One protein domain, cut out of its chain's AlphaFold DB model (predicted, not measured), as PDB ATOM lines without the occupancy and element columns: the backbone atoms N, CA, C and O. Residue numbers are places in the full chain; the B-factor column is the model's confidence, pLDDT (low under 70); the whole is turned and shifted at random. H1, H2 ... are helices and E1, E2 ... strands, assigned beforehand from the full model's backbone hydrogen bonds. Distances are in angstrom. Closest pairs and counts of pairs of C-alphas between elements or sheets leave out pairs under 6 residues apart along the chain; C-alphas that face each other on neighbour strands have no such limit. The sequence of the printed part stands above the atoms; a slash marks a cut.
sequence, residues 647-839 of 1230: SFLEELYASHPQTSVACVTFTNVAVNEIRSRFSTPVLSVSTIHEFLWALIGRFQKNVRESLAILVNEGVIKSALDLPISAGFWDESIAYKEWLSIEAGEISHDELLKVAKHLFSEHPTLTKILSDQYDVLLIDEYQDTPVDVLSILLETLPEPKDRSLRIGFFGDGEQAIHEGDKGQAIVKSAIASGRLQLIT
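Overview. This is residues 647 to 839 of the 1230 residues of the protein "AAA_15 domain-containing protein" of Caenorhabditis remanei (UniProt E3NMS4). A small sheet of four parallel strands stands towards one end of an elongated body, with H2 packed on one of its faces, H3 on the other and H1 beyond it at that end. Past H3 come H5, H7 and H8, side by side in a row; H4 crosses H5 on the side away from the sheet, H6 leads from H5 back to the sheet, and the long link of residues 713 to 747 reaches the far end at Asp 721. The printed part has 193 residues, with eight named helices and four named strands in the order H1 E1 H2 E2 H3 H4 H5 H6 E3 H7 E4 H8. The sheet's order is E2 E1 E3 E4, and the class is mixed, helices and strands. The whole is compact, with a radius of gyration of the C-alphas of 17.8 A and spans of 57 by 36 by 34 A.

Arrangement. H1, residues 647 to 655, touches no helix. The sheet has E2, residues 683 to 687, and E4, residues 805 to 808, as edge strands and E1, residues 661 to 665, and E3, residues 775 to 778, as inner strands. H1 is only just not on it, with 4 pairs of C-alphas within 10 A. E2 and E1 are parallel at 20 degrees, with N 663 and O 684 within hydrogen-bond range at 2.8 A. E1 and E3 are parallel at 7 degrees, with N 777 and O 662 at 2.8 A. E3 and E4 are parallel at 16 degrees, with N 776 and O 805 at 2.9 A. H2, residues 668 to 677, is on the sheet at a height of 8.8 A and runs along E2, at 4 degrees on the local plane; the closest C-alphas of the two are those of Val 671 and Ser 686, 5.7 A apart. H3, residues 688 to 696, is on the opposite face and stands up from the sheet, rising 51 degrees; this gives three layers, helices on both faces of a sheet. E1, H2, E2 form a strand-helix-strand unit, two parallel neighbour strands with a helix between, and so do E3, H7, residues 786 to 795, and E4; both crossovers are right-handed. The hub is H5, residues 748 to 761, which touches four helices. It touches H3 at a steep tilt of 45 degrees, the same way, with the C-alphas of His 689 and His 748 closest at 6.8 A. With residues 754 to 758 alone it touches H4, residues 700 to 712, about perpendicular at 74 degrees, closest at Ser 706 and Val 754, C-alphas 6.0 A apart. H5 and H7 touch at a shallow tilt of 20 degrees, the same way, closest at the C-alphas of Lys 756 and Asp 787, 6.0 A. H7 touches H8, residues 819 to 831, at a shallow tilt of 17 degrees, the same way, with the C-alphas of Val 786 and Gly 822 closest at 5.0 A. H5 and H8 are apart. H6, residues 763 to 772, only just touches H5, with 3 pairs of C-alphas within 8 A, only at the corner; the closest are those of Phe 759 and Leu 765, 6.2 A. H6 only grazes the sheet, with residues 769 to 772. Every O i to N i+4 pair is within hydrogen-bond range in H1, H2, H3, H4, H6 and H7, against 9 of 10 in H5 and 7 of 9 in H8.

Along the chain. H1 begins at C-alpha 647, (-26.019, -41.083, -7.008). H5 is 20.7 A long from first to last C-alpha, starting at C-alpha 748, (-0.998, -50.770, 10.709); H8 is 18.3 A, ending at C-alpha 831, (-1.531, -27.425, -10.896), and H4 is 18.2 A. E1 is 13.2 A and E2 13.5 A.

Size, cuts and confidence. The C-alphas farthest apart are those of Ser 655 and Asp 721, 59.1 A. The printed part has no cut. The link from H4 to H5 is long, 35 residues, and within it residues 734 to 735 pair, parallel, with 745 to 746. The mean pLDDT of the printed part is 80.9, with 28 residues under 70, among them 797 to 803.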
ATOM      1  N   SER A 647     -25.378 -41.367  -5.718       68.88
ATOM      2  CA  SER A 647     -26.019 -41.083  -7.008       68.88
ATOM      3  C   SER A 647     -25.072 -41.022  -8.198       68.88
ATOM      4  O   SER A 647     -25.490 -41.355  -9.300       68.88
ATOM      5  N   PHE A 648     -23.789 -40.716  -7.992       79.81
ATOM      6  CA  PHE A 648     -22.780 -40.959  -9.023       79.81
ATOM      7  C   PHE A 648     -22.591 -42.462  -9.285       79.81
ATOM      8  O   PHE A 648     -22.499 -42.858 -10.441       79.81
ATOM      9  N   LEU A 649     -22.576 -43.312  -8.250       82.69
ATOM     10  CA  LEU A 649     -22.517 -44.770  -8.417       82.69
ATOM     11  C   LEU A 649     -23.813 -45.335  -9.029       82.69
ATOM     12  O   LEU A 649     -23.731 -46.173  -9.919       82.69
ATOM     13  N   GLU A 650     -24.989 -44.853  -8.623       77.00
ATOM     14  CA  GLU A 650     -26.301 -45.204  -9.184       77.00
ATOM     15  C   GLU A 650     -26.360 -44.843 -10.676       77.00
ATOM     16  O   GLU A 650     -26.707 -45.692 -11.489       77.00
ATOM     17  N   GLU A 651     -25.963 -43.625 -11.062       80.31
ATOM     18  CA  GLU A 651     -25.942 -43.168 -12.459       80.31
ATOM     19  C   GLU A 651     -24.868 -43.895 -13.292       80.31
ATOM     20  O   GLU A 651     -25.134 -44.317 -14.425       80.31
ATOM     21  N   LEU A 652     -23.675 -44.118 -12.722       82.50
ATOM     22  CA  LEU A 652     -22.589 -44.870 -13.353       82.50
ATOM     23  C   LEU A 652     -22.990 -46.325 -13.603       82.50
ATOM     24  O   LEU A 652     -22.820 -46.797 -14.723       82.50
ATOM     25  N   TYR A 653     -23.552 -47.021 -12.612       80.31
ATOM     26  CA  TYR A 653     -23.972 -48.418 -12.747       80.31
ATOM     27  C   TYR A 653     -25.291 -48.586 -13.509       80.31
ATOM     28  O   TYR A 653     -25.461 -49.610 -14.164       80.31
ATOM     29  N   ALA A 654     -26.198 -47.602 -13.511       78.69
ATOM     30  CA  ALA A 654     -27.360 -47.607 -14.404       78.69
ATOM     31  C   ALA A 654     -26.945 -47.470 -15.880       78.69
ATOM     32  O   ALA A 654     -27.550 -48.092 -16.753       78.69
ATOM     33  N   SER A 655     -25.895 -46.689 -16.155       77.06
ATOM     34  CA  SER A 655     -25.379 -46.461 -17.513       77.06
ATOM     35  C   SER A 655     -24.391 -47.543 -17.974       77.06
ATOM     36  O   SER A 655     -24.388 -47.929 -19.140       77.06
ATOM     37  N   HIS A 656     -23.547 -48.037 -17.065       79.44
ATOM     38  CA  HIS A 656     -22.440 -48.961 -17.329       79.44
ATOM     39  C   HIS A 656     -22.349 -50.043 -16.223       79.44
ATOM     40  O   HIS A 656     -21.419 -50.038 -15.416       79.44
ATOM     41  N   PRO A 657     -23.274 -51.028 -16.178       79.25
ATOM     42  CA  PRO A 657     -23.417 -51.962 -15.047       79.25
ATOM     43  C   PRO A 657     -22.214 -52.873 -14.739       79.25
ATOM     44  O   PRO A 657     -22.240 -53.599 -13.750       79.25
ATOM     45  N   GLN A 658     -21.203 -52.905 -15.611       80.50
ATOM     46  CA  GLN A 658     -20.049 -53.811 -15.540       80.50
ATOM     47  C   GLN A 658     -18.735 -53.097 -15.178       80.50
ATOM     48  O   GLN A 658     -17.691 -53.741 -15.150       80.50
ATOM     49  N   THR A 659     -18.757 -51.783 -14.923       83.75
ATOM     50  CA  THR A 659     -17.559 -51.022 -14.534       83.75
ATOM     51  C   THR A 659     -17.000 -51.536 -13.206       83.75
ATOM     52  O   THR A 659     -17.718 -51.605 -12.205       83.75
ATOM     53  N   SER A 660     -15.710 -51.873 -13.178       87.00
ATOM     54  CA  SER A 660     -15.031 -52.292 -11.952       87.00
ATOM     55  C   SER A 660     -14.623 -51.068 -11.126       87.00
ATOM     56  O   SER A 660     -13.901 -50.188 -11.604       87.00
ATOM     57  N   VAL A 661     -15.112 -50.983  -9.886       89.50
ATOM     58  CA  VAL A 661     -14.927 -49.803  -9.027       89.50
ATOM     59  C   VAL A 661     -14.339 -50.216  -7.684       89.50
ATOM     60  O   VAL A 661     -14.861 -51.101  -7.010       89.50
ATOM     61  N   ALA A 662     -13.274 -49.539  -7.265       91.38
ATOM     62  CA  ALA A 662     -12.784 -49.567  -5.893       91.38
ATOM     63  C   ALA A 662     -13.177 -48.267  -5.181       91.38
ATOM     64  O   ALA A 662     -12.904 -47.182  -5.688       91.38
ATOM     65  N   CYS A 663     -13.781 -48.369  -4.001       89.44
ATOM     66  CA  CYS A 663     -14.030 -47.253  -3.096       89.44
ATOM     67  C   CYS A 663     -13.251 -47.492  -1.797       89.44
ATOM     68  O   CYS A 663     -13.488 -48.473  -1.090       89.44
ATOM     69  N   VAL A 664     -12.283 -46.625  -1.510       90.31
ATOM     70  CA  VAL A 664     -11.382 -46.757  -0.362       90.31
ATOM     71  C   VAL A 664     -11.659 -45.630   0.621       90.31
ATOM     72  O   VAL A 664     -11.626 -44.460   0.246       90.31
ATOM     73  N   THR A 665     -11.922 -45.986   1.877       82.62
ATOM     74  CA  THR A 665     -12.268 -45.037   2.945       82.62
ATOM     75  C   THR A 665     -11.296 -45.143   4.125       82.62
ATOM     76  O   THR A 665     -10.453 -46.044   4.192       82.62
ATOM     77  N   PHE A 666     -11.403 -44.222   5.086       72.44
ATOM     78  CA  PHE A 666     -10.562 -44.238   6.286       72.44
ATOM     79  C   PHE A 666     -11.081 -45.171   7.404       72.44
ATOM     80  O   PHE A 666     -10.285 -45.635   8.216       72.44
ATOM     81  N   THR A 667     -12.388 -45.474   7.466       68.62
ATOM     82  CA  THR A 667     -12.994 -46.229   8.587       68.62
ATOM     83  C   THR A 667     -13.959 -47.337   8.148       68.62
ATOM     84  O   THR A 667     -14.704 -47.198   7.177       68.62
ATOM     85  N   ASN A 668     -14.020 -48.417   8.937       71.88
ATOM     86  CA  ASN A 668     -14.968 -49.523   8.735       71.88
ATOM     87  C   ASN A 668     -16.441 -49.080   8.813       71.88
ATOM     88  O   ASN A 668     -17.298 -49.699   8.188       71.88
ATOM     89  N   VAL A 669     -16.744 -47.994   9.536       64.62
ATOM     90  CA  VAL A 669     -18.097 -47.413   9.588       64.62
ATOM     91  C   VAL A 669     -18.499 -46.887   8.208       64.62
ATOM     92  O   VAL A 669     -19.551 -47.269   7.704       64.62
ATOM     93  N   ALA A 670     -17.629 -46.117   7.544       63.94
ATOM     94  CA  ALA A 670     -17.872 -45.636   6.183       63.94
ATOM     95  C   ALA A 670     -17.939 -46.785   5.156       63.94
ATOM     96  O   ALA A 670     -18.778 -46.759   4.257       63.94
ATOM     97  N   VAL A 671     -17.117 -47.835   5.314       75.06
ATOM     98  CA  VAL A 671     -17.220 -49.059   4.488       75.06
ATOM     99  C   VAL A 671     -18.612 -49.689   4.611       75.06
ATOM    100  O   VAL A 671     -19.227 -50.032   3.600       75.06
ATOM    101  N   ASN A 672     -19.126 -49.824   5.836       73.38
ATOM    102  CA  ASN A 672     -20.430 -50.431   6.096       73.38
ATOM    103  C   ASN A 672     -21.597 -49.537   5.652       73.38
ATOM    104  O   ASN A 672     -22.576 -50.051   5.107       73.38
ATOM    105  N   GLU A 673     -21.502 -48.214   5.808       67.25
ATOM    106  CA  GLU A 673     -22.516 -47.282   5.305       67.25
ATOM    107  C   GLU A 673     -22.631 -47.333   3.772       67.25
ATOM    108  O   GLU A 673     -23.734 -47.452   3.239       67.25
ATOM    109  N   ILE A 674     -21.508 -47.309   3.049       72.44
ATOM    110  CA  ILE A 674     -21.534 -47.395   1.583       72.44
ATOM    111  C   ILE A 674     -22.098 -48.755   1.145       72.44
ATOM    112  O   ILE A 674     -23.033 -48.784   0.348       72.44
ATOM    113  N   ARG A 675     -21.614 -49.872   1.715       77.25
ATOM    114  CA  ARG A 675     -22.082 -51.235   1.381       77.25
ATOM    115  C   ARG A 675     -23.565 -51.476   1.686       77.25
ATOM    116  O   ARG A 675     -24.217 -52.215   0.953       77.25
ATOM    117  N   SER A 676     -24.095 -50.904   2.769       68.50
ATOM    118  CA  SER A 676     -25.507 -51.072   3.159       68.50
ATOM    119  C   SER A 676     -26.462 -50.248   2.296       68.50
ATOM    120  O   SER A 676     -27.591 -50.675   2.063       68.50
ATOM    121  N   ARG A 677     -26.007 -49.099   1.778       65.88
ATOM    122  CA  ARG A 677     -26.778 -48.260   0.849       65.88
ATOM    123  C   ARG A 677     -26.649 -48.714  -0.611       65.88
ATOM    124  O   ARG A 677     -27.606 -48.559  -1.364       65.88
ATOM    125  N   PHE A 678     -25.501 -49.263  -1.022       67.12
ATOM    126  CA  PHE A 678     -25.245 -49.702  -2.397       67.12
ATOM    127  C   PHE A 678     -24.243 -50.872  -2.451       67.12
ATOM    128  O   PHE A 678     -23.125 -50.775  -1.949       67.12
ATOM    129  N   SER A 679     -24.612 -51.976  -3.110       69.44
ATOM    130  CA  SER A 679     -23.776 -53.182  -3.207       69.44
ATOM    131  C   SER A 679     -23.921 -53.870  -4.564       69.44
ATOM    132  O   SER A 679     -25.032 -54.189  -4.992       69.44
ATOM    133  N   THR A 680     -22.797 -54.119  -5.243       74.12
ATOM    134  CA  THR A 680     -22.717 -54.908  -6.484       74.12
ATOM    135  C   THR A 680     -21.445 -55.772  -6.478       74.12
ATOM    136  O   THR A 680     -20.455 -55.381  -5.860       74.12
ATOM    137  N   PRO A 681     -21.399 -56.923  -7.182       73.25
ATOM    138  CA  PRO A 681     -20.223 -57.810  -7.173       73.25
ATOM    139  C   PRO A 681     -18.939 -57.217  -7.780       73.25
ATOM    140  O   PRO A 681     -17.872 -57.809  -7.642       73.25
ATOM    141  N   VAL A 682     -19.044 -56.082  -8.477       80.62
ATOM    142  CA  VAL A 682     -17.937 -55.364  -9.138       80.62
ATOM    143  C   VAL A 682     -17.531 -54.075  -8.404       80.62
ATOM    144  O   VAL A 682     -16.630 -53.374  -8.864       80.62
ATOM    145  N   LEU A 683     -18.167 -53.780  -7.262       86.25
ATOM    146  CA  LEU A 683     -17.803 -52.695  -6.353       86.25
ATOM    147  C   LEU A 683     -17.042 -53.257  -5.141       86.25
ATOM    148  O   LEU A 683     -17.620 -53.897  -4.265       86.25
ATOM    149  N   SER A 684     -15.745 -52.972  -5.058       87.69
ATOM    150  CA  SER A 684     -14.931 -53.261  -3.874       87.69
ATOM    151  C   SER A 684     -14.928 -52.056  -2.937       87.69
ATOM    152  O   SER A 684     -14.389 -51.012  -3.297       87.69
ATOM    153  N   VAL A 685     -15.467 -52.196  -1.723       89.62
ATOM    154  CA  VAL A 685     -15.387 -51.165  -0.668       89.62
ATOM    155  C   VAL A 685     -14.552 -51.685   0.499       89.62
ATOM    156  O   VAL A 685     -14.853 -52.771   0.999       89.62
ATOM    157  N   SER A 686     -13.533 -50.948   0.943       90.56
ATOM    158  CA  SER A 686     -12.626 -51.354   2.037       90.56
ATOM    159  C   SER A 686     -11.874 -50.163   2.640       90.56
ATOM    160  O   SER A 686     -11.781 -49.109   2.014       90.56
ATOM    161  N   THR A 687     -11.265 -50.331   3.815       88.00
ATOM    162  CA  THR A 687     -10.339 -49.318   4.355       88.00
ATOM    163  C   THR A 687      -9.003 -49.286   3.607       88.00
ATOM    164  O   THR A 687      -8.645 -50.241   2.916       88.00
ATOM    165  N   ILE A 688      -8.224 -48.208   3.775       88.69
ATOM    166  CA  ILE A 688      -6.866 -48.073   3.203       88.69
ATOM    167  C   ILE A 688      -5.970 -49.278   3.548       88.69
ATOM    168  O   ILE A 688      -5.301 -49.816   2.668       88.69
ATOM    169  N   HIS A 689      -5.966 -49.730   4.806       89.00
ATOM    170  CA  HIS A 689      -5.101 -50.831   5.245       89.00
ATOM    171  C   HIS A 689      -5.530 -52.179   4.644       89.00
ATOM    172  O   HIS A 689      -4.692 -52.909   4.114       89.00
ATOM    173  N   GLU A 690      -6.830 -52.487   4.647       89.12
ATOM    174  CA  GLU A 690      -7.372 -53.688   3.995       89.12
ATOM    175  C   GLU A 690      -7.116 -53.682   2.483       89.12
ATOM    176  O   GLU A 690      -6.711 -54.697   1.926       89.12
ATOM    177  N   PHE A 691      -7.301 -52.533   1.825       92.06
ATOM    178  CA  PHE A 691      -7.052 -52.346   0.396       92.06
ATOM    179  C   PHE A 691      -5.588 -52.624   0.037       92.06
ATOM    180  O   PHE A 691      -5.301 -53.419  -0.861       92.06
ATOM    181  N   LEU A 692      -4.649 -52.020   0.772       91.62
ATOM    182  CA  LEU A 692      -3.220 -52.248   0.570       91.62
ATOM    183  C   LEU A 692      -2.845 -53.706   0.855       91.62
ATOM    184  O   LEU A 692      -2.155 -54.316   0.039       91.62
ATOM    185  N   TRP A 693      -3.336 -54.300   1.947       93.50
ATOM    186  CA  TRP A 693      -3.046 -55.697   2.280       93.50
ATOM    187  C   TRP A 693      -3.653 -56.691   1.278       93.50
ATOM    188  O   TRP A 693      -2.990 -57.660   0.913       93.50
ATOM    189  N   ALA A 694      -4.844 -56.435   0.736       88.44
ATOM    190  CA  ALA A 694      -5.425 -57.241  -0.340       88.44
ATOM    191  C   ALA A 694      -4.594 -57.172  -1.638       88.44
ATOM    192  O   ALA A 694      -4.502 -58.154  -2.381       88.44
ATOM    193  N   LEU A 695      -3.947 -56.033  -1.907       87.38
ATOM    194  CA  LEU A 695      -3.050 -55.870  -3.050       87.38
ATOM    195  C   LEU A 695      -1.691 -56.556  -2.829       87.38
ATOM    196  O   LEU A 695      -1.268 -57.302  -3.718       87.38
ATOM    197  N   ILE A 696      -1.031 -56.329  -1.681       90.31
ATOM    198  CA  ILE A 696       0.360 -56.763  -1.429       90.31
ATOM    199  C   ILE A 696       0.500 -58.078  -0.654       90.31
ATOM    200  O   ILE A 696       1.449 -58.818  -0.895       90.31
ATOM    201  N   GLY A 697      -0.425 -58.401   0.252       86.62
ATOM    202  CA  GLY A 697      -0.307 -59.501   1.221       86.62
ATOM    203  C   GLY A 697      -0.310 -60.895   0.592       86.62
ATOM    204  O   GLY A 697       0.166 -61.853   1.197       86.62
ATOM    205  N   ARG A 698      -0.766 -61.003  -0.662       87.25
ATOM    206  CA  ARG A 698      -0.613 -62.191  -1.525       87.25
ATOM    207  C   ARG A 698       0.829 -62.425  -2.003       87.25
ATOM    208  O   ARG A 698       1.189 -63.551  -2.326       87.25
ATOM    209  N   PHE A 699       1.678 -61.397  -2.010       88.88
ATOM    210  CA  PHE A 699       3.080 -61.454  -2.443       88.88
ATOM    211  C   PHE A 699       4.034 -61.635  -1.249       88.88
ATOM    212  O   PHE A 699       5.019 -60.917  -1.090       88.88
ATOM    213  N   GLN A 700       3.747 -62.636  -0.408       89.69
ATOM    214  CA  GLN A 700       4.432 -62.936   0.864       89.69
ATOM    215  C   GLN A 700       5.964 -63.032   0.797       89.69
ATOM    216  O   GLN A 700       6.645 -62.793   1.794       89.69
ATOM    217  N   LYS A 701       6.534 -63.381  -0.364       86.44
ATOM    218  CA  LYS A 701       7.986 -63.329  -0.563       86.44
ATOM    219  C   LYS A 701       8.483 -61.878  -0.508       86.44
ATOM    220  O   LYS A 701       9.296 -61.551   0.348       86.44
ATOM    221  N   ASN A 702       7.952 -61.024  -1.380       88.75
ATOM    222  CA  ASN A 702       8.329 -59.618  -1.482       88.75
ATOM    223  C   ASN A 702       8.027 -58.867  -0.172       88.75
ATOM    224  O   ASN A 702       8.850 -58.078   0.275       88.75
ATOM    225  N   VAL A 703       6.908 -59.176   0.500       89.81
ATOM    226  CA  VAL A 703       6.578 -58.624   1.831       89.81
ATOM    227  C   VAL A 703       7.665 -58.950   2.868       89.81
ATOM    228  O   VAL A 703       8.107 -58.043   3.567       89.81
ATOM    229  N   ARG A 704       8.153 -60.203   2.944       89.25
ATOM    230  CA  ARG A 704       9.271 -60.578   3.839       89.25
ATOM    231  C   ARG A 704      10.595 -59.926   3.443       89.25
ATOM    232  O   ARG A 704      11.353 -59.523   4.321       89.25
ATOM    233  N   GLU A 705      10.874 -59.803   2.146       89.25
ATOM    234  CA  GLU A 705      12.079 -59.129   1.640       89.25
ATOM    235  C   GLU A 705      12.087 -57.640   2.030       89.25
ATOM    236  O   GLU A 705      13.042 -57.184   2.659       89.25
ATOM    237  N   SER A 706      10.998 -56.906   1.784       90.19
ATOM    238  CA  SER A 706      10.868 -55.497   2.176       90.19
ATOM    239  C   SER A 706      10.820 -55.291   3.693       90.19
ATOM    240  O   SER A 706      11.425 -54.344   4.190       90.19
ATOM    241  N   LEU A 707      10.157 -56.170   4.455       89.00
ATOM    242  CA  LEU A 707      10.123 -56.078   5.920       89.00
ATOM    243  C   LEU A 707      11.517 -56.278   6.534       89.00
ATOM    244  O   LEU A 707      11.910 -55.512   7.412       89.00
ATOM    245  N   ALA A 708      12.292 -57.256   6.049       88.00
ATOM    246  CA  ALA A 708      13.662 -57.474   6.511       88.00
ATOM    247  C   ALA A 708      14.581 -56.281   6.188       88.00
ATOM    248  O   ALA A 708      15.374 -55.882   7.039       88.00
ATOM    249  N   ILE A 709      14.448 -55.676   4.999       89.25
ATOM    250  CA  ILE A 709      15.170 -54.445   4.632       89.25
ATOM    251  C   ILE A 709      14.817 -53.312   5.607       89.25
ATOM    252  O   ILE A 709      15.705 -52.774   6.264       89.25
ATOM    253  N   LEU A 710      13.527 -53.008   5.784       89.75
ATOM    254  CA  LEU A 710      13.066 -51.883   6.607       89.75
ATOM    255  C   LEU A 710      13.395 -52.034   8.106       89.75
ATOM    256  O   LEU A 710      13.607 -51.026   8.782       89.75
ATOM    257  N   VAL A 711      13.470 -53.260   8.639       84.38
ATOM    258  CA  VAL A 711      13.962 -53.506  10.009       84.38
ATOM    259  C   VAL A 711      15.481 -53.307  10.092       84.38
ATOM    260  O   VAL A 711      15.951 -52.596  10.978       84.38
ATOM    261  N   ASN A 712      16.258 -53.870   9.160       86.06
ATOM    262  CA  ASN A 712      17.723 -53.762   9.170       86.06
ATOM    263  C   ASN A 712      18.232 -52.329   8.930       86.06
ATOM    264  O   ASN A 712      19.262 -51.941   9.476       86.06
ATOM    265  N   GLU A 713      17.510 -51.533   8.139       84.94
ATOM    266  CA  GLU A 713      17.780 -50.104   7.924       84.94
ATOM    267  C   GLU A 713      17.312 -49.220   9.101       84.94
ATOM    268  O   GLU A 713      17.530 -48.009   9.096       84.94
ATOM    269  N   GLY A 714      16.677 -49.802  10.127       77.75
ATOM    270  CA  GLY A 714      16.201 -49.097  11.322       77.75
ATOM    271  C   GLY A 714      14.923 -48.273  11.121       77.75
ATOM    272  O   GLY A 714      14.541 -47.509  12.011       77.75
ATOM    273  N   VAL A 715      14.245 -48.425   9.977       83.62
ATOM    274  CA  VAL A 715      12.965 -47.764   9.653       83.62
ATOM    275  C   VAL A 715      11.808 -48.367  10.467       83.62
ATOM    276  O   VAL A 715      10.838 -47.680  10.799       83.62
ATOM    277  N   ILE A 716      11.933 -49.643  10.842       82.69
ATOM    278  CA  ILE A 716      11.048 -50.358  11.768       82.69
ATOM    279  C   ILE A 716      11.884 -50.806  12.974       82.69
ATOM    280  O   ILE A 716      12.956 -51.384  12.815       82.69
ATOM    281  N   LYS A 717      11.406 -50.526  14.191       74.31
ATOM    282  CA  LYS A 717      12.126 -50.852  15.433       74.31
ATOM    283  C   LYS A 717      11.794 -52.268  15.903       74.31
ATOM    284  O   LYS A 717      10.634 -52.666  15.883       74.31
ATOM    285  N   SER A 718      12.806 -52.984  16.384       72.00
ATOM    286  CA  SER A 718      12.689 -54.324  16.968       72.00
ATOM    287  C   SER A 718      13.433 -54.395  18.306       72.00
ATOM    288  O   SER A 718      14.284 -53.550  18.583       72.00
ATOM    289  N   ALA A 719      13.109 -55.399  19.123       61.84
ATOM    290  CA  ALA A 719      13.857 -55.764  20.331       61.84
ATOM    291  C   ALA A 719      14.948 -56.826  20.062       61.84
ATOM    292  O   ALA A 719      15.672 -57.206  20.977       61.84
ATOM    293  N   LEU A 720      15.066 -57.303  18.817       66.69
ATOM    294  CA  LEU A 720      16.082 -58.267  18.392       66.69
ATOM    295  C   LEU A 720      17.445 -57.587  18.180       66.69
ATOM    296  O   LEU A 720      17.584 -56.731  17.309       66.69
ATOM    297  N   ASP A 721      18.469 -58.041  18.907       58.06
ATOM    298  CA  ASP A 721      19.855 -57.537  18.835       58.06
ATOM    299  C   ASP A 721      20.641 -57.972  17.567       58.06
ATOM    300  O   ASP A 721      21.854 -57.765  17.481       58.06
ATOM    301  N   LEU A 722      19.994 -58.606  16.579       66.50
ATOM    302  CA  LEU A 722      20.641 -59.181  15.391       66.50
ATOM    303  C   LEU A 722      19.896 -58.833  14.088       66.50
ATOM    304  O   LEU A 722      18.664 -58.824  14.080       66.50
ATOM    305  N   PRO A 723      20.616 -58.602  12.968       76.25
ATOM    306  CA  PRO A 723      19.999 -58.333  11.673       76.25
ATOM    307  C   PRO A 723      19.289 -59.576  11.122       76.25
ATOM    308  O   PRO A 723      19.828 -60.685  11.148       76.25
ATOM    309  N   ILE A 724      18.087 -59.377  10.586       81.06
ATOM    310  CA  ILE A 724      17.199 -60.443  10.106       81.06
ATOM    311  C   ILE A 724      17.249 -60.581   8.579       81.06
ATOM    312  O   ILE A 724      17.672 -59.675   7.865       81.06
ATOM    313  N   SER A 725      16.814 -61.722   8.045       81.88
ATOM    314  CA  SER A 725      16.717 -61.948   6.594       81.88
ATOM    315  C   SER A 725      15.283 -62.280   6.188       81.88
ATOM    316  O   SER A 725      14.470 -62.646   7.030       81.88
ATOM    317  N   ALA A 726      14.972 -62.231   4.891       73.75
ATOM    318  CA  ALA A 726      13.649 -62.609   4.383       73.75
ATOM    319  C   ALA A 726      13.240 -64.064   4.707       73.75
ATOM    320  O   ALA A 726      12.058 -64.392   4.654       73.75
ATOM    321  N   GLY A 727      14.207 -64.930   5.038       75.81
ATOM    322  CA  GLY A 727      13.992 -66.302   5.508       75.81
ATOM    323  C   GLY A 727      14.020 -66.467   7.032       75.81
ATOM    324  O   GLY A 727      14.190 -67.586   7.493       75.81
ATOM    325  N   PHE A 728      13.927 -65.382   7.813       80.62
ATOM    326  CA  PHE A 728      13.836 -65.442   9.280       80.62
ATOM    327  C   PHE A 728      12.476 -65.974   9.761       80.62
ATOM    328  O   PHE A 728      12.408 -66.662  10.772       80.62
ATOM    329  N   TRP A 729      11.404 -65.678   9.023       82.62
ATOM    330  CA  TRP A 729      10.058 -66.176   9.304       82.62
ATOM    331  C   TRP A 729       9.777 -67.415   8.457       82.62
ATOM    332  O   TRP A 729       9.706 -67.299   7.230       82.62
ATOM    333  N   ASP A 730       9.585 -68.574   9.089       66.75
ATOM    334  CA  ASP A 730       9.141 -69.797   8.404       66.75
ATOM    335  C   ASP A 730       7.704 -69.645   7.863       66.75
ATOM    336  O   ASP A 730       7.409 -70.040   6.731       66.75
ATOM    337  N   GLU A 731       6.826 -69.002   8.640       62.94
ATOM    338  CA  GLU A 731       5.431 -68.731   8.277       62.94
ATOM    339  C   GLU A 731       5.255 -67.448   7.430       62.94
ATOM    340  O   GLU A 731       6.195 -66.701   7.140       62.94
ATOM    341  N   SER A 732       4.023 -67.209   6.973       77.75
ATOM    342  CA  SER A 732       3.630 -65.989   6.256       77.75
ATOM    343  C   SER A 732       3.464 -64.802   7.203       77.75
ATOM    344  O   SER A 732       2.829 -64.942   8.245       77.75
ATOM    345  N   ILE A 733       3.911 -63.616   6.783       87.94
ATOM    346  CA  ILE A 733       3.677 -62.364   7.509       87.94
ATOM    347  C   ILE A 733       2.176 -62.103   7.616       87.94
ATOM    348  O   ILE A 733       1.469 -62.072   6.603       87.94
ATOM    349  N   ALA A 734       1.712 -61.886   8.843       85.75
ATOM    350  CA  ALA A 734       0.326 -61.583   9.162       85.75
ATOM    351  C   ALA A 734       0.162 -60.102   9.523       85.75
ATOM    352  O   ALA A 734       1.014 -59.506  10.175       85.75
ATOM    353  N   TYR A 735      -0.963 -59.512   9.134       85.12
ATOM    354  CA  TYR A 735      -1.357 -58.157   9.520       85.12
ATOM    355  C   TYR A 735      -2.284 -58.221  10.750       85.12
ATOM    356  O   TYR A 735      -3.221 -59.025  10.769       85.12
ATOM    357  N   LYS A 736      -1.985 -57.438  11.798       79.94
ATOM    358  CA  LYS A 736      -2.600 -57.517  13.141       79.94
ATOM    359  C   LYS A 736      -2.769 -56.134  13.793       79.94
ATOM    360  O   LYS A 736      -2.280 -55.122  13.292       79.94
ATOM    361  N   GLU A 737      -3.454 -56.086  14.942       64.88
ATOM    362  CA  GLU A 737      -3.544 -54.860  15.759       64.88
ATOM    363  C   GLU A 737      -2.244 -54.531  16.515       64.88
ATOM    364  O   GLU A 737      -2.008 -53.369  16.834       64.88
ATOM    365  N   TRP A 738      -1.393 -55.524  16.791       66.00
ATOM    366  CA  TRP A 738      -0.114 -55.359  17.492       66.00
ATOM    367  C   TRP A 738       1.073 -55.747  16.604       66.00
ATOM    368  O   TRP A 738       0.934 -56.497  15.638       66.00
ATOM    369  N   LEU A 739       2.258 -55.241  16.954       74.31
ATOM    370  CA  LEU A 739       3.521 -55.580  16.302       74.31
ATOM    371  C   LEU A 739       4.206 -56.736  17.044       74.31
ATOM    372  O   LEU A 739       4.474 -56.622  18.239       74.31
ATOM    373  N   SER A 740       4.552 -57.809  16.334       79.69
ATOM    374  CA  SER A 740       5.442 -58.868  16.818       79.69
ATOM    375  C   SER A 740       6.400 -59.284  15.702       79.69
ATOM    376  O   SER A 740       6.121 -60.185  14.911       79.69
ATOM    377  N   ILE A 741       7.554 -58.608  15.635       78.94
ATOM    378  CA  ILE A 741       8.604 -58.887  14.638       78.94
ATOM    379  C   ILE A 741       9.098 -60.337  14.744       78.94
ATOM    380  O   ILE A 741       9.397 -60.946  13.723       78.94
ATOM    381  N   GLU A 742       9.133 -60.915  15.946       74.25
ATOM    382  CA  GLU A 742       9.518 -62.316  16.166       74.25
ATOM    383  C   GLU A 742       8.496 -63.304  15.584       74.25
ATOM    384  O   GLU A 742       8.889 -64.262  14.924       74.25
ATOM    385  N   ALA A 743       7.195 -63.044  15.751       75.12
ATOM    386  CA  ALA A 743       6.126 -63.905  15.234       75.12
ATOM    387  C   ALA A 743       5.732 -63.612  13.769       75.12
ATOM    388  O   ALA A 743       4.846 -64.268  13.230       75.12
ATOM    389  N   GLY A 744       6.352 -62.621  13.119       80.12
ATOM    390  CA  GLY A 744       5.977 -62.195  11.764       80.12
ATOM    391  C   GLY A 744       4.650 -61.431  11.691       80.12
ATOM    392  O   GLY A 744       4.028 -61.378  10.631       80.12
ATOM    393  N   GLU A 745       4.201 -60.831  12.795       85.69
ATOM    394  CA  GLU A 745       2.974 -60.033  12.851       85.69
ATOM    395  C   GLU A 745       3.302 -58.536  12.713       85.69
ATOM    396  O   GLU A 745       4.014 -57.973  13.549       85.69
ATOM    397  N   ILE A 746       2.790 -57.878  11.668       86.19
ATOM    398  CA  ILE A 746       2.967 -56.439  11.414       86.19
ATOM    399  C   ILE A 746       1.726 -55.626  11.795       86.19
ATOM    400  O   ILE A 746       0.589 -56.051  11.571       86.19
ATOM    401  N   SER A 747       1.960 -54.425  12.331       84.12
ATOM    402  CA  SER A 747       0.906 -53.469  12.679       84.12
ATOM    403  C   SER A 747       0.460 -52.623  11.472       84.12
ATOM    404  O   SER A 747       1.011 -52.728  10.371       84.12
ATOM    405  N   HIS A 748      -0.525 -51.747  11.694       81.25
ATOM    406  CA  HIS A 748      -0.998 -50.770  10.709       81.25
ATOM    407  C   HIS A 748       0.134 -49.844  10.212       81.25
ATOM    408  O   HIS A 748       0.275 -49.637   9.007       81.25
ATOM    409  N   ASP A 749       0.987 -49.346  11.116       82.56
ATOM    410  CA  ASP A 749       2.055 -48.390  10.785       82.56
ATOM    411  C   ASP A 749       3.168 -49.030   9.939       82.56
ATOM    412  O   ASP A 749       3.769 -48.384   9.077       82.56
ATOM    413  N   GLU A 750       3.455 -50.314  10.164       88.38
ATOM    414  CA  GLU A 750       4.462 -51.071   9.413       88.38
ATOM    415  C   GLU A 750       3.972 -51.423   8.006       88.38
ATOM    416  O   GLU A 750       4.738 -51.331   7.043       88.38
ATOM    417  N   LEU A 751       2.685 -51.761   7.873       92.19
ATOM    418  CA  LEU A 751       2.045 -52.090   6.601       92.19
ATOM    419  C   LEU A 751       2.183 -50.960   5.566       92.19
ATOM    420  O   LEU A 751       2.498 -51.229   4.406       92.19
ATOM    421  N   LEU A 752       2.002 -49.700   5.976       90.25
ATOM    422  CA  LEU A 752       2.110 -48.534   5.087       90.25
ATOM    423  C   LEU A 752       3.528 -48.371   4.508       90.25
ATOM    424  O   LEU A 752       3.691 -48.175   3.299       90.25
ATOM    425  N   LYS A 753       4.554 -48.522   5.357       90.25
ATOM    426  CA  LYS A 753       5.979 -48.412   4.986       90.25
ATOM    427  C   LYS A 753       6.372 -49.512   3.994       90.25
ATOM    428  O   LYS A 753       6.984 -49.238   2.961       90.25
ATOM    429  N   VAL A 754       5.964 -50.753   4.288       91.19
ATOM    430  CA  VAL A 754       6.179 -51.926   3.422       91.19
ATOM    431  C   VAL A 754       5.480 -51.741   2.071       91.19
ATOM    432  O   VAL A 754       6.087 -51.991   1.030       91.19
ATOM    433  N   ALA A 755       4.238 -51.242   2.058       92.12
ATOM    434  CA  ALA A 755       3.497 -50.992   0.824       92.12
ATOM    435  C   ALA A 755       4.200 -49.969  -0.085       92.12
ATOM    436  O   ALA A 755       4.372 -50.239  -1.273       92.12
ATOM    437  N   LYS A 756       4.657 -48.828   0.451       91.50
ATOM    438  CA  LYS A 756       5.355 -47.796  -0.341       91.50
ATOM    439  C   LYS A 756       6.615 -48.321  -1.020       91.50
ATOM    440  O   LYS A 756       6.774 -48.111  -2.220       91.50
ATOM    441  N   HIS A 757       7.460 -49.035  -0.281       91.62
ATOM    442  CA  HIS A 757       8.674 -49.637  -0.830       91.62
ATOM    443  C   HIS A 757       8.349 -50.664  -1.936       91.62
ATOM    444  O   HIS A 757       8.965 -50.658  -2.998       91.62
ATOM    445  N   LEU A 758       7.322 -51.502  -1.751       91.00
ATOM    446  CA  LEU A 758       6.892 -52.453  -2.787       91.00
ATOM    447  C   LEU A 758       6.353 -51.769  -4.052       91.00
ATOM    448  O   LEU A 758       6.588 -52.257  -5.157       91.00
ATOM    449  N   PHE A 759       5.634 -50.652  -3.919       89.19
ATOM    450  CA  PHE A 759       5.108 -49.910  -5.068       89.19
ATOM    451  C   PHE A 759       6.182 -49.109  -5.826       89.19
ATOM    452  O   PHE A 759       6.025 -48.944  -7.036       89.19
ATOM    453  N   SER A 760       7.269 -48.662  -5.177       87.75
ATOM    454  CA  SER A 760       8.404 -48.030  -5.872       87.75
ATOM    455  C   SER A 760       9.278 -49.051  -6.604       87.75
ATOM    456  O   SER A 760       9.569 -48.871  -7.786       87.75
ATOM    457  N   GLU A 761       9.640 -50.154  -5.942       87.69
ATOM    458  CA  GLU A 761      10.575 -51.140  -6.501       87.69
ATOM    459  C   GLU A 761       9.941 -52.069  -7.547       87.69
ATOM    460  O   GLU A 761      10.655 -52.732  -8.308       87.69
ATOM    461  N   HIS A 762       8.606 -52.176  -7.606       86.69
ATOM    462  CA  HIS A 762       7.921 -53.127  -8.489       86.69
ATOM    463  C   HIS A 762       6.851 -52.469  -9.387       86.69
ATOM    464  O   HIS A 762       5.654 -52.604  -9.128       86.69
ATOM    465  N   PRO A 763       7.231 -51.881 -10.544       81.69
ATOM    466  CA  PRO A 763       6.294 -51.338 -11.547       81.69
ATOM    467  C   PRO A 763       5.283 -52.340 -12.150       81.69
ATOM    468  O   PRO A 763       4.368 -51.957 -12.879       81.69
ATOM    469  N   THR A 764       5.409 -53.636 -11.856       82.19
ATOM    470  CA  THR A 764       4.361 -54.628 -12.148       82.19
ATOM    471  C   THR A 764       3.165 -54.479 -11.200       82.19
ATOM    472  O   THR A 764       2.032 -54.698 -11.616       82.19
ATOM    473  N   LEU A 765       3.382 -54.062  -9.949       81.94
ATOM    474  CA  LEU A 765       2.338 -53.874  -8.939       81.94
ATOM    475  C   LEU A 765       1.453 -52.654  -9.257       81.94
ATOM    476  O   LEU A 765       0.229 -52.744  -9.166       81.94
ATOM    477  N   THR A 766       2.046 -51.554  -9.738       80.81
ATOM    478  CA  THR A 766       1.300 -50.391 -10.260       80.81
ATOM    479  C   THR A 766       0.476 -50.748 -11.500       80.81
ATOM    480  O   THR A 766      -0.663 -50.292 -11.634       80.81
ATOM    481  N   LYS A 767       0.995 -51.618 -12.384       81.50
ATOM    482  CA  LYS A 767       0.207 -52.183 -13.491       81.50
ATOM    483  C   LYS A 767      -0.956 -53.042 -12.983       81.50
ATOM    484  O   LYS A 767      -2.070 -52.820 -13.433       81.50
ATOM    485  N   ILE A 768      -0.730 -53.968 -12.048       83.81
ATOM    486  CA  ILE A 768      -1.798 -54.822 -11.494       83.81
ATOM    487  C   ILE A 768      -2.933 -53.968 -10.913       83.81
ATOM    488  O   ILE A 768      -4.091 -54.250 -11.193       83.81
ATOM    489  N   LEU A 769      -2.619 -52.890 -10.186       85.44
ATOM    490  CA  LEU A 769      -3.631 -51.948  -9.694       85.44
ATOM    491  C   LEU A 769      -4.392 -51.238 -10.835       85.44
ATOM    492  O   LEU A 769      -5.604 -51.077 -10.745       85.44
ATOM    493  N   SER A 770      -3.694 -50.849 -11.907       81.69
ATOM    494  CA  SER A 770      -4.284 -50.178 -13.084       81.69
ATOM    495  C   SER A 770      -5.174 -51.086 -13.939       81.69
ATOM    496  O   SER A 770      -6.063 -50.590 -14.623       81.69
ATOM    497  N   ASP A 771      -4.900 -52.392 -13.934       83.31
ATOM    498  CA  ASP A 771      -5.615 -53.399 -14.723       83.31
ATOM    499  C   ASP A 771      -6.734 -54.095 -13.904       83.31
ATOM    500  O   ASP A 771      -7.540 -54.827 -14.474       83.31
ATOM    501  N   GLN A 772      -6.782 -53.899 -12.575       85.38
ATOM    502  CA  GLN A 772      -7.759 -54.521 -11.661       85.38
ATOM    503  C   GLN A 772      -9.025 -53.663 -11.436       85.38
ATOM    504  O   GLN A 772     -10.045 -54.217 -11.030       85.38
ATOM    505  N   TYR A 773      -8.978 -52.349 -11.697       87.94
ATOM    506  CA  TYR A 773     -10.116 -51.430 -11.531       87.94
ATOM    507  C   TYR A 773     -10.185 -50.383 -12.656       87.94
ATOM    508  O   TYR A 773      -9.172 -49.790 -13.021       87.94
ATOM    509  N   ASP A 774     -11.387 -50.089 -13.154       86.31
ATOM    510  CA  ASP A 774     -11.650 -49.000 -14.107       86.31
ATOM    511  C   ASP A 774     -11.745 -47.635 -13.409       86.31
ATOM    512  O   ASP A 774     -11.413 -46.595 -13.992       86.31
ATOM    513  N   VAL A 775     -12.218 -47.628 -12.158       88.44
ATOM    514  CA  VAL A 775     -12.375 -46.431 -11.327       88.44
ATOM    515  C   VAL A 775     -11.910 -46.709  -9.895       88.44
ATOM    516  O   VAL A 775     -12.335 -47.680  -9.274       88.44
ATOM    517  N   LEU A 776     -11.074 -45.826  -9.348       90.44
ATOM    518  CA  LEU A 776     -10.665 -45.813  -7.943       90.44
ATOM    519  C   LEU A 776     -11.139 -44.509  -7.296       90.44
ATOM    520  O   LEU A 776     -10.696 -43.427  -7.679       90.44
ATOM    521  N   LEU A 777     -12.036 -44.606  -6.322       90.38
ATOM    522  CA  LEU A 777     -12.547 -43.483  -5.544       90.38
ATOM    523  C   LEU A 777     -11.941 -43.534  -4.140       90.38
ATOM    524  O   LEU A 777     -12.089 -44.536  -3.442       90.38
ATOM    525  N   ILE A 778     -11.265 -42.465  -3.731       88.44
ATOM    526  CA  ILE A 778     -10.731 -42.292  -2.376       88.44
ATOM    527  C   ILE A 778     -11.614 -41.279  -1.648       88.44
ATOM    528  O   ILE A 778     -11.767 -40.160  -2.136       88.44
ATOM    529  N   ASP A 779     -12.181 -41.662  -0.507       83.50
ATOM    530  CA  ASP A 779     -12.999 -40.788   0.346       83.50
ATOM    531  C   ASP A 779     -12.220 -40.301   1.583       83.50
ATOM    532  O   ASP A 779     -11.255 -40.942   2.006       83.50
ATOM    533  N   GLU A 780     -12.616 -39.150   2.142       79.56
ATOM    534  CA  GLU A 780     -11.871 -38.383   3.162       79.56
ATOM    535  C   GLU A 780     -10.358 -38.257   2.812       79.56
ATOM    536  O   GLU A 780      -9.474 -38.479   3.644       79.56
ATOM    537  N   TYR A 781     -10.035 -37.907   1.551       84.06
ATOM    538  CA  TYR A 781      -8.674 -38.018   0.987       84.06
ATOM    539  C   TYR A 781      -7.570 -37.343   1.811       84.06
ATOM    540  O   TYR A 781      -6.416 -37.769   1.760       84.06
ATOM    541  N   GLN A 782      -7.901 -36.292   2.562       77.62
ATOM    542  CA  GLN A 782      -6.953 -35.529   3.369       77.62
ATOM    543  C   GLN A 782      -6.304 -36.324   4.519       77.62
ATOM    544  O   GLN A 782      -5.324 -35.842   5.085       77.62
ATOM    545  N   ASP A 783      -6.842 -37.499   4.867       75.44
ATOM    546  CA  ASP A 783      -6.279 -38.429   5.862       75.44
ATOM    547  C   ASP A 783      -5.526 -39.602   5.233       75.44
ATOM    548  O   ASP A 783      -4.950 -40.427   5.942       75.44
ATOM    549  N   THR A 784      -5.511 -39.686   3.899       84.62
ATOM    550  CA  THR A 784      -4.707 -40.684   3.194       84.62
ATOM    551  C   THR A 784      -3.237 -40.444   3.550       84.62
ATOM    552  O   THR A 784      -2.735 -39.346   3.283       84.62
ATOM    553  N   PRO A 785      -2.523 -41.425   4.142       85.94
ATOM    554  CA  PRO A 785      -1.142 -41.230   4.561       85.94
ATOM    555  C   PRO A 785      -0.277 -40.732   3.400       85.94
ATOM    556  O   PRO A 785      -0.460 -41.164   2.261       85.94
ATOM    557  N   VAL A 786       0.687 -39.852   3.687       86.31
ATOM    558  CA  VAL A 786       1.558 -39.226   2.669       86.31
ATOM    559  C   VAL A 786       2.196 -40.279   1.757       86.31
ATOM    560  O   VAL A 786       2.264 -40.105   0.544       86.31
ATOM    561  N   ASP A 787       2.574 -41.418   2.335       87.75
ATOM    562  CA  ASP A 787       3.129 -42.562   1.620       87.75
ATOM    563  C   ASP A 787       2.172 -43.177   0.582       87.75
ATOM    564  O   ASP A 787       2.615 -43.581  -0.492       87.75
ATOM    565  N   VAL A 788       0.867 -43.186   0.857       88.06
ATOM    566  CA  VAL A 788      -0.183 -43.682  -0.046       88.06
ATOM    567  C   VAL A 788      -0.546 -42.637  -1.106       88.06
ATOM    568  O   VAL A 788      -0.748 -42.994  -2.268       88.06
ATOM    569  N   LEU A 789      -0.537 -41.344  -0.761       88.31
ATOM    570  CA  LEU A 789      -0.683 -40.262  -1.746       88.31
ATOM    571  C   LEU A 789       0.464 -40.275  -2.774       88.31
ATOM    572  O   LEU A 789       0.196 -40.161  -3.971       88.31
ATOM    573  N   SER A 790       1.711 -40.506  -2.341       88.00
ATOM    574  CA  SER A 790       2.855 -40.713  -3.246       88.00
ATOM    575  C   SER A 790       2.663 -41.910  -4.188       88.00
ATOM    576  O   SER A 790       2.975 -41.811  -5.377       88.00
ATOM    577  N   ILE A 791       2.113 -43.034  -3.707       88.56
ATOM    578  CA  ILE A 791       1.808 -44.185  -4.577       88.56
ATOM    579  C   ILE A 791       0.822 -43.764  -5.681       88.56
ATOM    580  O   ILE A 791       1.109 -43.945  -6.864       88.56
ATOM    581  N   LEU A 792      -0.317 -43.170  -5.313       88.31
ATOM    582  CA  LEU A 792      -1.416 -42.897  -6.248       88.31
ATOM    583  C   LEU A 792      -1.136 -41.735  -7.221       88.31
ATOM    584  O   LEU A 792      -1.512 -41.808  -8.393       88.31
ATOM    585  N   LEU A 793      -0.492 -40.660  -6.760       87.12
ATOM    586  CA  LEU A 793      -0.315 -39.435  -7.551       87.12
ATOM    587  C   LEU A 793       1.058 -39.322  -8.217       87.12
ATOM    588  O   LEU A 793       1.133 -38.788  -9.322       87.12
ATOM    589  N   GLU A 794       2.115 -39.836  -7.587       85.94
ATOM    590  CA  GLU A 794       3.500 -39.666  -8.054       85.94
ATOM    591  C   GLU A 794       4.046 -40.940  -8.724       85.94
ATOM    592  O   GLU A 794       4.817 -40.850  -9.677       85.94
ATOM    593  N   THR A 795       3.617 -42.129  -8.273       83.25
ATOM    594  CA  THR A 795       4.176 -43.425  -8.720       83.25
ATOM    595  C   THR A 795       3.374 -44.084  -9.857       83.25
ATOM    596  O   THR A 795       3.927 -44.859 -10.640       83.25
ATOM    597  N   LEU A 796       2.075 -43.786  -9.998       78.44
ATOM    598  CA  LEU A 796       1.266 -44.279 -11.124       78.44
ATOM    599  C   LEU A 796       1.562 -43.507 -12.434       78.44
ATOM    600  O   LEU A 796       1.693 -42.277 -12.404       78.44
ATOM    601  N   PRO A 797       1.616 -44.179 -13.602       65.94
ATOM    602  CA  PRO A 797       1.893 -43.535 -14.891       65.94
ATOM    603  C   PRO A 797       0.791 -42.548 -15.320       65.94
ATOM    604  O   PRO A 797      -0.315 -42.554 -14.785       65.94
ATOM    605  N   GLU A 798       1.090 -41.685 -16.295       62.75
ATOM    606  CA  GLU A 798       0.098 -40.754 -16.854       62.75
ATOM    607  C   GLU A 798      -1.010 -41.461 -17.672       62.75
ATOM    608  O   GLU A 798      -0.745 -42.501 -18.282       62.75
ATOM    609  N   PRO A 799      -2.220 -40.869 -17.801       55.34
ATOM    610  CA  PRO A 799      -3.390 -41.520 -18.414       55.34
ATOM    611  C   PRO A 799      -3.327 -41.809 -19.927       55.34
ATOM    612  O   PRO A 799      -4.346 -42.162 -20.513       55.34
ATOM    613  N   LYS A 800      -2.183 -41.627 -20.601       55.38
ATOM    614  CA  LYS A 800      -2.102 -41.721 -22.073       55.38
ATOM    615  C   LYS A 800      -2.228 -43.152 -22.622       55.38
ATOM    616  O   LYS A 800      -2.549 -43.291 -23.797       55.38
ATOM    617  N   ASP A 801      -2.019 -44.178 -21.789       53.28
ATOM    618  CA  ASP A 801      -1.978 -45.596 -22.200       53.28
ATOM    619  C   ASP A 801      -2.953 -46.543 -21.448       53.28
ATOM    620  O   ASP A 801      -2.994 -47.729 -21.781       53.28
ATOM    621  N   ARG A 802      -3.714 -46.101 -20.423       57.41
ATOM    622  CA  ARG A 802      -4.582 -46.993 -19.599       57.41
ATOM    623  C   ARG A 802      -5.905 -46.375 -19.127       57.41
ATOM    624  O   ARG A 802      -6.100 -45.167 -19.183       57.41
ATOM    625  N   SER A 803      -6.815 -47.248 -18.682       65.19
ATOM    626  CA  SER A 803      -8.235 -46.983 -18.403       65.19
ATOM    627  C   SER A 803      -8.572 -46.477 -16.994       65.19
ATOM    628  O   SER A 803      -9.607 -45.818 -16.856       65.19
ATOM    629  N   LEU A 804      -7.751 -46.773 -15.976       82.88
ATOM    630  CA  LEU A 804      -8.029 -46.423 -14.577       82.88
ATOM    631  C   LEU A 804      -8.201 -44.905 -14.392       82.88
ATOM    632  O   LEU A 804      -7.279 -44.123 -14.632       82.88
ATOM    633  N   ARG A 805      -9.371 -44.497 -13.892       86.25
ATOM    634  CA  ARG A 805      -9.672 -43.121 -13.465       86.25
ATOM    635  C   ARG A 805      -9.649 -43.036 -11.944       86.25
ATOM    636  O   ARG A 805     -10.244 -43.878 -11.282       86.25
ATOM    637  N   ILE A 806      -9.004 -42.010 -11.390       87.38
ATOM    638  CA  ILE A 806      -8.921 -41.811  -9.936       87.38
ATOM    639  C   ILE A 806      -9.708 -40.559  -9.546       87.38
ATOM    640  O   ILE A 806      -9.475 -39.485 -10.101       87.38
ATOM    641  N   GLY A 807     -10.636 -40.704  -8.600       86.81
ATOM    642  CA  GLY A 807     -11.392 -39.612  -7.988       86.81
ATOM    643  C   GLY A 807     -11.053 -39.481  -6.506       86.81
ATOM    644  O   GLY A 807     -10.938 -40.485  -5.808       86.81
ATOM    645  N   PHE A 808     -10.909 -38.248  -6.024       86.56
ATOM    646  CA  PHE A 808     -10.668 -37.945  -4.613       86.56
ATOM    647  C   PHE A 808     -11.825 -37.097  -4.074       86.56
ATOM    648  O   PHE A 808     -12.098 -36.016  -4.599       86.56
ATOM    649  N   PHE A 809     -12.493 -37.589  -3.032       83.88
ATOM    650  CA  PHE A 809     -13.542 -36.904  -2.277       83.88
ATOM    651  C   PHE A 809     -13.032 -36.605  -0.861       83.88
ATOM    652  O   PHE A 809     -12.233 -37.360  -0.310       83.88
ATOM    653  N   GLY A 810     -13.418 -35.456  -0.304       78.25
ATOM    654  CA  GLY A 810     -12.896 -34.947   0.969       78.25
ATOM    655  C   GLY A 810     -12.634 -33.441   0.930       78.25
ATOM    656  O   GLY A 810     -13.021 -32.749  -0.015       78.25
ATOM    657  N   ASP A 811     -11.961 -32.931   1.957       80.44
ATOM    658  CA  ASP A 811     -11.732 -31.507   2.194       80.44
ATOM    659  C   ASP A 811     -10.314 -31.241   2.724       80.44
ATOM    660  O   ASP A 811      -9.939 -31.649   3.826       80.44
ATOM    661  N   GLY A 812      -9.518 -30.510   1.941       77.12
ATOM    662  CA  GLY A 812      -8.090 -30.328   2.201       77.12
ATOM    663  C   GLY A 812      -7.743 -29.517   3.453       77.12
ATOM    664  O   GLY A 812      -6.646 -29.668   3.988       77.12
ATOM    665  N   GLU A 813      -8.668 -28.700   3.964       78.06
ATOM    666  CA  GLU A 813      -8.482 -27.951   5.220       78.06
ATOM    667  C   GLU A 813      -8.632 -28.841   6.471       78.06
ATOM    668  O   GLU A 813      -8.287 -28.427   7.577       78.06
ATOM    669  N   GLN A 814      -9.093 -30.089   6.319       75.38
ATOM    670  CA  GLN A 814      -9.318 -31.011   7.437       75.38
ATOM    671  C   GLN A 814      -8.088 -31.873   7.797       75.38
ATOM    672  O   GLN A 814      -8.199 -32.802   8.592       75.38
ATOM    673  N   ALA A 815      -6.907 -31.626   7.226       79.69
ATOM    674  CA  ALA A 815      -5.760 -32.544   7.272       79.69
ATOM    675  C   ALA A 815      -4.959 -32.523   8.608       79.69
ATOM    676  O   ALA A 815      -3.870 -31.960   8.692       79.69
ATOM    677  N   ILE A 816      -5.468 -33.154   9.675       70.44
ATOM    678  CA  ILE A 816      -4.859 -33.089  11.028       70.44
ATOM    679  C   ILE A 816      -3.678 -34.044  11.295       70.44
ATOM    680  O   ILE A 816      -2.914 -33.807  12.234       70.44
ATOM    681  N   HIS A 817      -3.471 -35.080  10.476       64.25
ATOM    682  CA  HIS A 817      -2.355 -36.028  10.609       64.25
ATOM    683  C   HIS A 817      -1.345 -35.824   9.466       64.25
ATOM    684  O   HIS A 817      -1.638 -36.121   8.315       64.25
ATOM    685  N   GLU A 818      -0.169 -35.256   9.769       62.41
ATOM    686  CA  GLU A 818       0.889 -34.877   8.797       62.41
ATOM    687  C   GLU A 818       0.449 -33.985   7.602       62.41
ATOM    688  O   GLU A 818       1.197 -33.812   6.634       62.41
ATOM    689  N   GLY A 819      -0.738 -33.375   7.677       62.94
ATOM    690  CA  GLY A 819      -1.487 -32.873   6.522       62.94
ATOM    691  C   GLY A 819      -0.795 -31.859   5.610       62.94
ATOM    692  O   GLY A 819      -0.984 -31.932   4.395       62.94
ATOM    693  N   ASP A 820       0.048 -30.970   6.153       66.00
ATOM    694  CA  ASP A 820       0.830 -29.995   5.368       66.00
ATOM    695  C   ASP A 820       1.603 -30.671   4.209       66.00
ATOM    696  O   ASP A 820       1.710 -30.104   3.120       66.00
ATOM    697  N   LYS A 821       2.108 -31.902   4.412       74.81
ATOM    698  CA  LYS A 821       2.831 -32.674   3.383       74.81
ATOM    699  C   LYS A 821       1.883 -33.228   2.313       74.81
ATOM    700  O   LYS A 821       2.123 -33.046   1.123       74.81
ATOM    701  N   GLY A 822       0.804 -33.899   2.727       77.19
ATOM    702  CA  GLY A 822      -0.142 -34.549   1.810       77.19
ATOM    703  C   GLY A 822      -0.873 -33.546   0.913       77.19
ATOM    704  O   GLY A 822      -0.992 -33.751  -0.295       77.19
ATOM    705  N   GLN A 823      -1.270 -32.403   1.478       77.06
ATOM    706  CA  GLN A 823      -1.931 -31.325   0.736       77.06
ATOM    707  C   GLN A 823      -1.028 -30.685  -0.333       77.06
ATOM    708  O   GLN A 823      -1.535 -30.224  -1.358       77.06
ATOM    709  N   ALA A 824       0.296 -30.686  -0.149       81.56
ATOM    710  CA  ALA A 824       1.230 -30.199  -1.164       81.56
ATOM    711  C   ALA A 824       1.244 -31.095  -2.420       81.56
ATOM    712  O   ALA A 824       1.222 -30.574  -3.537       81.56
ATOM    713  N   ILE A 825       1.202 -32.424  -2.246       84.50
ATOM    714  CA  ILE A 825       1.161 -33.399  -3.354       84.50
ATOM    715  C   ILE A 825      -0.118 -33.205  -4.183       84.50
ATOM    716  O   ILE A 825      -0.056 -33.051  -5.404       84.50
ATOM    717  N   VAL A 826      -1.282 -33.126  -3.526       83.56
ATOM    718  CA  VAL A 826      -2.581 -32.953  -4.206       83.56
ATOM    719  C   VAL A 826      -2.647 -31.618  -4.961       83.56
ATOM    720  O   VAL A 826      -3.050 -31.587  -6.125       83.56
ATOM    721  N   LYS A 827      -2.184 -30.515  -4.357       83.12
ATOM    722  CA  LYS A 827      -2.144 -29.197  -5.021       83.12
ATOM    723  C   LYS A 827      -1.192 -29.180  -6.228       83.12
ATOM    724  O   LYS A 827      -1.524 -28.567  -7.242       83.12
ATOM    725  N   SER A 828      -0.073 -29.907  -6.172       87.25
ATOM    726  CA  SER A 828       0.834 -30.107  -7.315       87.25
ATOM    727  C   SER A 828       0.176 -30.902  -8.456       87.25
ATOM    728  O   SER A 828       0.268 -30.525  -9.629       87.25
ATOM    729  N   ALA A 829      -0.572 -31.962  -8.128       84.12
ATOM    730  CA  ALA A 829      -1.311 -32.762  -9.107       84.12
ATOM    731  C   ALA A 829      -2.443 -31.971  -9.800       84.12
ATOM    732  O   ALA A 829      -2.690 -32.167 -10.990       84.12
ATOM    733  N   ILE A 830      -3.089 -31.030  -9.102       85.50
ATOM    734  CA  ILE A 830      -4.058 -30.100  -9.712       85.50
ATOM    735  C   ILE A 830      -3.339 -29.086 -10.619       85.50
ATOM    736  O   ILE A 830      -3.728 -28.903 -11.770       85.50
ATOM    737  N   ALA A 831      -2.260 -28.453 -10.142       84.94
ATOM    738  CA  ALA A 831      -1.531 -27.425 -10.896       84.94
ATOM    739  C   ALA A 831      -0.866 -27.950 -12.185       84.94
ATOM    740  O   ALA A 831      -0.715 -27.205 -13.151       84.94
ATOM    741  N   SER A 832      -0.498 -29.233 -12.217       82.94
ATOM    742  CA  SER A 832       0.014 -29.929 -13.410       82.94
ATOM    743  C   SER A 832      -1.083 -30.403 -14.378       82.94
ATOM    744  O   SER A 832      -0.766 -30.938 -15.438       82.94
ATOM    745  N   GLY A 833      -2.365 -30.222 -14.041       78.38
ATOM    746  CA  GLY A 833      -3.501 -30.695 -14.839       78.38
ATOM    747  C   GLY A 833      -3.754 -32.206 -14.755       78.38
ATOM    748  O   GLY A 833      -4.577 -32.723 -15.508       78.38
ATOM    749  N   ARG A 834      -3.070 -32.921 -13.849       81.81
ATOM    750  CA  ARG A 834      -3.253 -34.365 -13.615       81.81
ATOM    751  C   ARG A 834      -4.524 -34.672 -12.810       81.81
ATOM    752  O   ARG A 834      -5.090 -35.749 -12.970       81.81
ATOM    753  N   LEU A 835      -4.987 -33.731 -11.985       84.75
ATOM    754  CA  LEU A 835      -6.303 -33.748 -11.341       84.75
ATOM    755  C   LEU A 835      -7.127 -32.532 -11.777       84.75
ATOM    756  O   LEU A 835      -6.645 -31.401 -11.739       84.75
ATOM    757  N   GLN A 836      -8.398 -32.752 -12.119       84.88
ATOM    758  CA  GLN A 836      -9.368 -31.675 -12.304       84.88
ATOM    759  C   GLN A 836     -10.085 -31.405 -10.976       84.88
ATOM    760  O   GLN A 836     -10.775 -32.277 -10.453       84.88
ATOM    761  N   LEU A 837      -9.948 -30.189 -10.444       83.12
ATOM    762  CA  LEU A 837     -10.693 -29.768  -9.259       83.12
ATOM    763  C   LEU A 837     -12.162 -29.501  -9.624       83.12
ATOM    764  O   LEU A 837     -12.447 -28.694 -10.509       83.12
ATOM    765  N   ILE A 838     -13.083 -30.150  -8.913       83.06
ATOM    766  CA  ILE A 838     -14.526 -29.892  -8.978       83.06
ATOM    767  C   ILE A 838     -14.947 -29.359  -7.609       83.06
ATOM    768  O   ILE A 838     -14.920 -30.090  -6.620       83.06
ATOM    769  N   THR A 839     -15.305 -28.080  -7.535       77.75
ATOM    770  CA  THR A 839     -15.759 -27.447  -6.294       77.75
ATOM    771  C   THR A 839     -17.251 -27.679  -6.063       77.75
ATOM    772  O   THR A 839     -18.048 -27.719  -6.999       77.75
TER     773      THR A 839